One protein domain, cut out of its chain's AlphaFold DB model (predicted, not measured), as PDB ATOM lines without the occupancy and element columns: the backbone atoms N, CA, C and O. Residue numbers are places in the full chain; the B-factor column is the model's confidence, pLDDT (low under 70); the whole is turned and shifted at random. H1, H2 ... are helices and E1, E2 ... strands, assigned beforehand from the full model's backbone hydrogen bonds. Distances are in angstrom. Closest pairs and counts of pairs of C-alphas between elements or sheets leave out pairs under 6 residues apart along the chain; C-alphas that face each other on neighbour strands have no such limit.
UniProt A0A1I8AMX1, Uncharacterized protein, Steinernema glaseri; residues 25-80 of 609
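Overview. This is residues 25 to 80 of the 609 residues of an uncharacterized protein of Steinernema glaseri (UniProt A0A1I8AMX1). A small twisted sheet of three antiparallel strands, E2, E1 and E3 side by side, has one short helix, H1, set across E1 on one of its faces. E1, the longest strand, is in the middle; from the end of E2 a wide loop, residues 50 to 70, swings out past the beginning of H1 and returns to E3, and the last printed residues, 76 to 80, run on beyond the end of E3. The printed part has 56 residues, with one named helix and three named strands along the chain in the order H1, E1, E2, E3; the class is mixed, helices and strands, but only 24 residues, under half, are in named elements. The whole is only just compact, close to loose, with a radius of gyration of the C-alphas of 11.9 A, and the C-alphas span 32 by 29 by 18 A.

Arrangement. The inner strand of the sheet is E1, residues 36 to 43. On one side of it E2, residues 46 to 49, is an antiparallel neighbour, at 139 degrees between directions; the two form a hairpin. Across this pair N 41 and O 48 are within hydrogen-bond range at 2.9 A, as are N 46 and O 43 at 2.9 A. On the other side of E1 is E3, residues 71 to 75, also antiparallel, at 142 degrees; N 40 and O 72 are 2.9 A apart, and N 72 and O 40 2.8 A. E2 and E3 are edge strands and stand apart. The sheet is only just strongly twisted, with C-alphas up to 4.2 A off its best plane. H1, residues 26 to 32, is on the sheet at a height over the sheet of 9.3 A, where the local plane is fitted to only just enough C-alphas, 6. It lies over E1 and runs across the strands, at 79 degrees to E1 on the local plane. The closest C-alphas of H1 and E1 are those of Gln 30 and Ala 36, 5.3 A apart. In H1, 2 of 3 O i to N i+4 pairs are within hydrogen-bond range.

Along the chain. E1 runs 20.6 A from C-alpha 36 at (-13.078, 39.002, 5.737) to C-alpha 43. E2 is 9.8 A long and E3 12.7 A, ending with C-alpha 75 at (-9.575, 35.857, 5.925). H1 is 10.3 A long and begins with C-alpha 26 at (-21.010, 42.285, 8.360).

Size, cuts and confidence. The C-alphas of Ala 63 and Gly 80, the two farthest apart, are 35.9 A from each other. The printed part has no cut. The links from H1 to E1 and from E1 to E2 are tight, while that from E2 to E3 is long, with 21 residues; near its beginning, residues 52 to 53 form a short antiparallel pairing with residues 58 to 59. The mean pLDDT of the printed part is 76.2, and residues 54 to 56 and 76 to 80 are under 70.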
ATOM      1  N   VAL A  25     -23.480  44.478  11.681       87.06
ATOM      2  CA  VAL A  25     -23.510  44.523  10.217       87.06
ATOM      3  C   VAL A  25     -22.185  43.978   9.687       87.06
ATOM      4  O   VAL A  25     -21.119  44.481  10.039       87.06
ATOM      5  N   PHE A  26     -22.228  42.962   8.821       83.12
ATOM      6  CA  PHE A  26     -21.010  42.285   8.360       83.12
ATOM      7  C   PHE A  26     -20.063  43.210   7.574       83.12
ATOM      8  O   PHE A  26     -18.843  43.072   7.662       83.12
ATOM      9  N   SER A  27     -20.604  44.210   6.873       80.38
ATOM     10  CA  SER A  27     -19.813  45.213   6.149       80.38
ATOM     11  C   SER A  27     -18.915  46.056   7.065       80.38
ATOM     12  O   SER A  27     -17.834  46.456   6.636       80.38
ATOM     13  N   SER A  28     -19.295  46.256   8.333       84.31
ATOM     14  CA  SER A  28     -18.453  46.913   9.344       84.31
ATOM     15  C   SER A  28     -17.213  46.090   9.697       84.31
ATOM     16  O   SER A  28     -16.183  46.646  10.062       84.31
ATOM     17  N   VAL A  29     -17.286  44.762   9.571       84.31
ATOM     18  CA  VAL A  29     -16.121  43.891   9.766       84.31
ATOM     19  C   VAL A  29     -15.232  43.896   8.528       84.31
ATOM     20  O   VAL A  29     -14.014  43.942   8.645       84.31
ATOM     21  N   GLN A  30     -15.829  43.898   7.335       81.62
ATOM     22  CA  GLN A  30     -15.088  43.937   6.071       81.62
ATOM     23  C   GLN A  30     -14.355  45.265   5.839       81.62
ATOM     24  O   GLN A  30     -13.328  45.280   5.162       81.62
ATOM     25  N   SER A  31     -14.860  46.371   6.394       80.94
ATOM     26  CA  SER A  31     -14.174  47.665   6.343       80.94
ATOM     27  C   SER A  31     -12.937  47.703   7.243       80.94
ATOM     28  O   SER A  31     -11.929  48.286   6.853       80.94
ATOM     29  N   ALA A  32     -12.995  47.065   8.414       80.44
ATOM     30  CA  ALA A  32     -11.872  46.991   9.343       80.44
ATOM     31  C   ALA A  32     -10.857  45.898   8.963       80.44
ATOM     32  O   ALA A  32      -9.654  46.071   9.151       80.44
ATOM     33  N   ILE A  33     -11.333  44.784   8.397       82.69
ATOM     34  CA  ILE A  33     -10.522  43.642   7.967       82.69
ATOM     35  C   ILE A  33     -10.825  43.352   6.490       82.69
ATOM     36  O   ILE A  33     -11.714  42.550   6.168       82.69
ATOM     37  N   PRO A  34     -10.080  43.982   5.564       76.56
ATOM     38  CA  PRO A  34     -10.195  43.692   4.143       76.56
ATOM     39  C   PRO A  34      -9.942  42.204   3.866       76.56
ATOM     40  O   PRO A  34      -8.942  41.637   4.300       76.56
ATOM     41  N   GLY A  35     -10.857  41.556   3.141       73.88
ATOM     42  CA  GLY A  35     -10.780  40.117   2.863       73.88
ATOM     43  C   GLY A  35     -11.427  39.220   3.923       73.88
ATOM     44  O   GLY A  35     -11.256  38.001   3.860       73.88
ATOM     45  N   ALA A  36     -12.198  39.773   4.860       80.81
ATOM     46  CA  ALA A  36     -13.078  39.002   5.737       80.81
ATOM     47  C   ALA A  36     -14.217  38.324   4.945       80.81
ATOM     48  O   ALA A  36     -14.991  38.991   4.252       80.81
ATOM     49  N   HIS A  37     -14.322  36.997   5.059       76.00
ATOM     50  CA  HIS A  37     -15.314  36.170   4.351       76.00
ATOM     51  C   HIS A  37     -16.299  35.464   5.282       76.00
ATOM     52  O   HIS A  37     -17.380  35.071   4.852       76.00
ATOM     53  N   GLY A  38     -15.960  35.327   6.559       80.19
ATOM     54  CA  GLY A  38     -16.841  34.711   7.537       80.19
ATOM     55  C   GLY A  38     -16.375  34.976   8.956       80.19
ATOM     56  O   GLY A  38     -15.217  35.326   9.186       80.19
ATOM     57  N   LEU A  39     -17.291  34.806   9.904       86.19
ATOM     58  CA  LEU A  39     -17.005  34.903  11.330       86.19
ATOM     59  C   LEU A  39     -17.312  33.571  11.994       86.19
ATOM     60  O   LEU A  39     -18.313  32.918  11.688       86.19
ATOM     61  N   TYR A  40     -16.456  33.170  12.920       86.69
ATOM     62  CA  TYR A  40     -16.639  31.947  13.680       86.69
ATOM     63  C   TYR A  40     -16.120  32.118  15.102       86.69
ATOM     64  O   TYR A  40     -15.239  32.928  15.365       86.69
ATOM     65  N   TYR A  41     -16.620  31.305  16.018       86.75
ATOM     66  CA  TYR A  41     -16.063  31.165  17.358       86.75
ATOM     67  C   TYR A  41     -15.637  29.715  17.580       86.75
ATOM     68  O   TYR A  41     -15.944  28.821  16.782       86.75
ATOM     69  N   ARG A  42     -14.858  29.478  18.634       81.88
ATOM     70  CA  ARG A  42     -14.444  28.128  19.022       81.88
ATOM     71  C   ARG A  42     -15.044  27.787  20.371       81.88
ATOM     72  O   ARG A  42     -14.693  28.410  21.364       81.88
ATOM     73  N   ASP A  43     -15.895  26.775  20.383       81.38
ATOM     74  CA  ASP A  43     -16.508  26.218  21.585       81.38
ATOM     75  C   ASP A  43     -15.922  24.822  21.806       81.38
ATOM     76  O   ASP A  43     -16.034  23.958  20.935       81.38
ATOM     77  N   ASN A  44     -15.208  24.626  22.919       78.94
ATOM     78  CA  ASN A  44     -14.517  23.374  23.252       78.94
ATOM     79  C   ASN A  44     -13.617  22.823  22.121       78.94
ATOM     80  O   ASN A  44     -13.522  21.620  21.896       78.94
ATOM     81  N   GLY A  45     -12.959  23.718  21.376       74.12
ATOM     82  CA  GLY A  45     -12.086  23.359  20.251       74.12
ATOM     83  C   GLY A  45     -12.807  23.136  18.916       74.12
ATOM     84  O   GLY A  45     -12.138  23.031  17.889       74.12
ATOM     85  N   VAL A  46     -14.142  23.150  18.890       73.69
ATOM     86  CA  VAL A  46     -14.949  23.014  17.670       73.69
ATOM     87  C   VAL A  46     -15.197  24.388  17.045       73.69
ATOM     88  O   VAL A  46     -15.692  25.303  17.704       73.69
ATOM     89  N   LYS A  47     -14.863  24.538  15.757       81.06
ATOM     90  CA  LYS A  47     -15.140  25.750  14.966       81.06
ATOM     91  C   LYS A  47     -16.646  25.833  14.689       81.06
ATOM     92  O   LYS A  47     -17.186  24.965  14.012       81.06
ATOM     93  N   LYS A  48     -17.311  26.883  15.175       78.94
ATOM     94  CA  LYS A  48     -18.735  27.152  14.928       78.94
ATOM     95  C   LYS A  48     -18.896  28.471  14.182       78.94
ATOM     96  O   LYS A  48     -18.444  29.509  14.660       78.94
ATOM     97  N   ALA A  49     -19.523  28.427  13.010       83.06
ATOM     98  CA  ALA A  49     -19.799  29.619  12.215       83.06
ATOM     99  C   ALA A  49     -20.900  30.467  12.867       83.06
ATOM    100  O   ALA A  49     -21.863  29.936  13.426       83.06
ATOM    101  N   LEU A  50     -20.756  31.787  12.785       82.06
ATOM    102  CA  LEU A  50     -21.804  32.714  13.188       82.06
ATOM    103  C   LEU A  50     -22.858  32.821  12.088       82.06
ATOM    104  O   LEU A  50     -22.557  32.779  10.894       82.06
ATOM    105  N   LYS A  51     -24.118  32.942  12.502       76.81
ATOM    106  CA  LYS A  51     -25.251  32.968  11.580       76.81
ATOM    107  C   LYS A  51     -25.327  34.333  10.897       76.81
ATOM    108  O   LYS A  51     -25.535  35.350  11.553       76.81
ATOM    109  N   TYR A  52     -25.168  34.317   9.580       79.94
ATOM    110  CA  TYR A  52     -25.298  35.473   8.702       79.94
ATOM    111  C   TYR A  52     -26.652  35.443   7.991       79.94
ATOM    112  O   TYR A  52     -27.054  34.408   7.455       79.94
ATOM    113  N   ASP A  53     -27.346  36.572   7.987       70.69
ATOM    114  CA  ASP A  53     -28.563  36.774   7.213       70.69
ATOM    115  C   ASP A  53     -28.234  37.510   5.910       70.69
ATOM    116  O   ASP A  53     -27.869  38.686   5.908       70.69
ATOM    117  N   SER A  54     -28.391  36.817   4.782       64.38
ATOM    118  CA  SER A  54     -28.115  37.354   3.449       64.38
ATOM    119  C   SER A  54     -29.095  38.436   2.996       64.38
ATOM    120  O   SER A  54     -28.776  39.182   2.075       64.38
ATOM    121  N   LEU A  55     -30.290  38.523   3.594       54.47
ATOM    122  CA  LEU A  55     -31.277  39.554   3.252       54.47
ATOM    123  C   LEU A  55     -30.967  40.889   3.930       54.47
ATOM    124  O   LEU A  55     -31.181  41.941   3.333       54.47
ATOM    125  N   THR A  56     -30.472  40.849   5.167       69.50
ATOM    126  CA  THR A  56     -30.202  42.053   5.970       69.50
ATOM    127  C   THR A  56     -28.718  42.409   6.044       69.50
ATOM    128  O   THR A  56     -28.374  43.528   6.419       69.50
ATOM    129  N   GLY A  57     -27.826  41.484   5.680       72.75
ATOM    130  CA  GLY A  57     -26.378  41.655   5.797       72.75
ATOM    131  C   GLY A  57     -25.869  41.621   7.241       72.75
ATOM    132  O   GLY A  57     -24.728  42.018   7.498       72.75
ATOM    133  N   LYS A  58     -26.704  41.175   8.184       79.88
ATOM    134  CA  LYS A  58     -26.411  41.160   9.618       79.88
ATOM    135  C   LYS A  58     -25.910  39.795  10.076       79.88
ATOM    136  O   LYS A  58     -26.309  38.755   9.555       79.88
ATOM    137  N   VAL A  59     -25.057  39.805  11.091       85.44
ATOM    138  CA  VAL A  59     -24.625  38.615  11.823       85.44
ATOM    139  C   VAL A  59     -25.263  38.656  13.201       85.44
ATOM    140  O   VAL A  59     -25.084  39.614  13.956       85.44
ATOM    141  N   SER A  60     -26.031  37.618  13.519       82.88
ATOM    142  CA  SER A  60     -26.731  37.528  14.798       82.88
ATOM    143  C   SER A  60     -25.792  37.075  15.910       82.88
ATOM    144  O   SER A  60     -24.994  36.153  15.711       82.88
ATOM    145  N   MET A  61     -25.967  37.663  17.092       83.56
ATOM    146  CA  MET A  61     -25.271  37.258  18.308       83.56
ATOM    147  C   MET A  61     -25.533  35.772  18.621       83.56
ATOM    148  O   MET A  61     -26.679  35.316  18.528       83.56
ATOM    149  N   PRO A  62     -24.501  34.990  18.978       78.69
ATOM    150  CA  PRO A  62     -24.693  33.611  19.407       78.69
ATOM    151  C   PRO A  62     -25.436  33.566  20.751       78.69
ATOM    152  O   PRO A  62     -25.385  34.511  21.534       78.69
ATOM    153  N   ALA A  63     -26.107  32.450  21.053       74.81
ATOM    154  CA  ALA A  63     -26.932  32.307  22.263       74.81
ATOM    155  C   ALA A  63     -26.167  32.535  23.585       74.81
ATOM    156  O   ALA A  63     -26.766  32.857  24.604       74.81
ATOM    157  N   CYS A  64     -24.844  32.373  23.564       72.56
ATOM    158  CA  CYS A  64     -23.942  32.625  24.684       72.56
ATOM    159  C   CYS A  64     -23.536  34.103  24.855       72.56
ATOM    160  O   CYS A  64     -22.861  34.422  25.825       72.56
ATOM    161  N   GLY A  65     -23.921  34.994  23.936       81.56
ATOM    162  CA  GLY A  65     -23.460  36.385  23.893       81.56
ATOM    163  C   GLY A  65     -22.120  36.559  23.168       81.56
ATOM    164  O   GLY A  65     -21.415  35.581  22.901       81.56
ATOM    165  N   TRP A  66     -21.775  37.808  22.833       82.75
ATOM    166  CA  TRP A  66     -20.514  38.154  22.157       82.75
ATOM    167  C   TRP A  66     -19.276  37.919  23.033       82.75
ATOM    168  O   TRP A  66     -18.245  37.503  22.516       82.75
ATOM    169  N   ASP A  67     -19.401  38.105  24.348       81.75
ATOM    170  CA  ASP A  67     -18.267  38.059  25.283       81.75
ATOM    171  C   ASP A  67     -17.893  36.640  25.739       81.75
ATOM    172  O   ASP A  67     -16.869  36.438  26.392       81.75
ATOM    173  N   ALA A  68     -18.716  35.636  25.422       80.19
ATOM    174  CA  ALA A  68     -18.480  34.266  25.877       80.19
ATOM    175  C   ALA A  68     -17.285  33.599  25.184       80.19
ATOM    176  O   ALA A  68     -16.613  32.763  25.789       80.19
ATOM    177  N   TYR A  69     -17.016  33.954  23.924       82.31
ATOM    178  CA  TYR A  69     -15.923  33.380  23.145       82.31
ATOM    179  C   TYR A  69     -15.268  34.437  22.259       82.31
ATOM    180  O   TYR A  69     -15.977  35.237  21.652       82.31
ATOM    181  N   PRO A  70     -13.937  34.385  22.072       84.25
ATOM    182  CA  PRO A  70     -13.284  35.213  21.071       84.25
ATOM    183  C   PRO A  70     -13.828  34.873  19.680       84.25
ATOM    184  O   PRO A  70     -13.856  33.705  19.267       84.25
ATOM    185  N   VAL A  71     -14.256  35.908  18.959       87.12
ATOM    186  CA  VAL A  71     -14.724  35.803  17.578       87.12
ATOM    187  C   VAL A  71     -13.530  35.930  16.643       87.12
ATOM    188  O   VAL A  71     -12.736  36.860  16.728       87.12
ATOM    189  N   TYR A  72     -13.405  34.978  15.732       86.62
ATOM    190  CA  TYR A  72     -12.351  34.924  14.737       86.62
ATOM    191  C   TYR A  72     -12.915  35.245  13.359       86.62
ATOM    192  O   TYR A  72     -14.023  34.830  13.005       86.62
ATOM    193  N   VAL A  73     -12.104  35.931  12.561       85.12
ATOM    194  CA  VAL A  73     -12.422  36.256  11.175       85.12
ATOM    195  C   VAL A  73     -11.705  35.290  10.248       85.12
ATOM    196  O   VAL A  73     -10.497  35.077  10.343       85.12
ATOM    197  N   GLU A  74     -12.460  34.699   9.334       80.75
ATOM    198  CA  GLU A  74     -11.912  33.922   8.236       80.75
ATOM    199  C   GLU A  74     -11.493  34.881   7.124       80.75
ATOM    200  O   GLU A  74     -12.328  35.485   6.447       80.75
ATOM    201  N   ILE A  75     -10.180  35.056   6.985       77.94
ATOM    202  CA  ILE A  75      -9.575  35.857   5.925       77.94
ATOM    203  C   ILE A  75      -9.310  34.919   4.753       77.94
ATOM    204  O   ILE A  75      -8.551  33.958   4.895       77.94
ATOM    205  N   ALA A  76      -9.895  35.189   3.588       59.91
ATOM    206  CA  ALA A  76      -9.517  34.446   2.394       59.91
ATOM    207  C   ALA A  76      -8.107  34.877   1.982       59.91
ATOM    208  O   ALA A  76      -7.903  35.997   1.515       59.91
ATOM    209  N   HIS A  77      -7.121  33.998   2.159       47.81
ATOM    210  CA  HIS A  77      -5.827  34.175   1.518       47.81
ATOM    211  C   HIS A  77      -5.839  33.496   0.154       47.81
ATOM    212  O   HIS A  77      -5.951  32.276   0.029       47.81
ATOM    213  N   ALA A  78      -5.657  34.320  -0.874       37.97
ATOM    214  CA  ALA A  78      -5.071  33.895  -2.125       37.97
ATOM    215  C   ALA A  78      -3.674  33.340  -1.829       37.97
ATOM    216  O   ALA A  78      -2.749  34.115  -1.657       37.97
ATOM    217  N   HIS A  79      -3.527  32.021  -1.735       30.36
ATOM    218  CA  HIS A  79      -2.314  31.301  -2.121       30.36
ATOM    219  C   HIS A  79      -2.613  29.800  -2.131       30.36
ATOM    220  O   HIS A  79      -2.842  29.202  -1.087       30.36
ATOM    221  N   GLY A  80      -2.577  29.199  -3.326       30.00
ATOM    222  CA  GLY A  80      -2.336  27.763  -3.444       30.00
ATOM    223  C   GLY A  80      -3.169  26.958  -4.434       30.00
ATOM    224  O   GLY A  80      -2.927  25.767  -4.505       30.00
TER     225      GLY A  80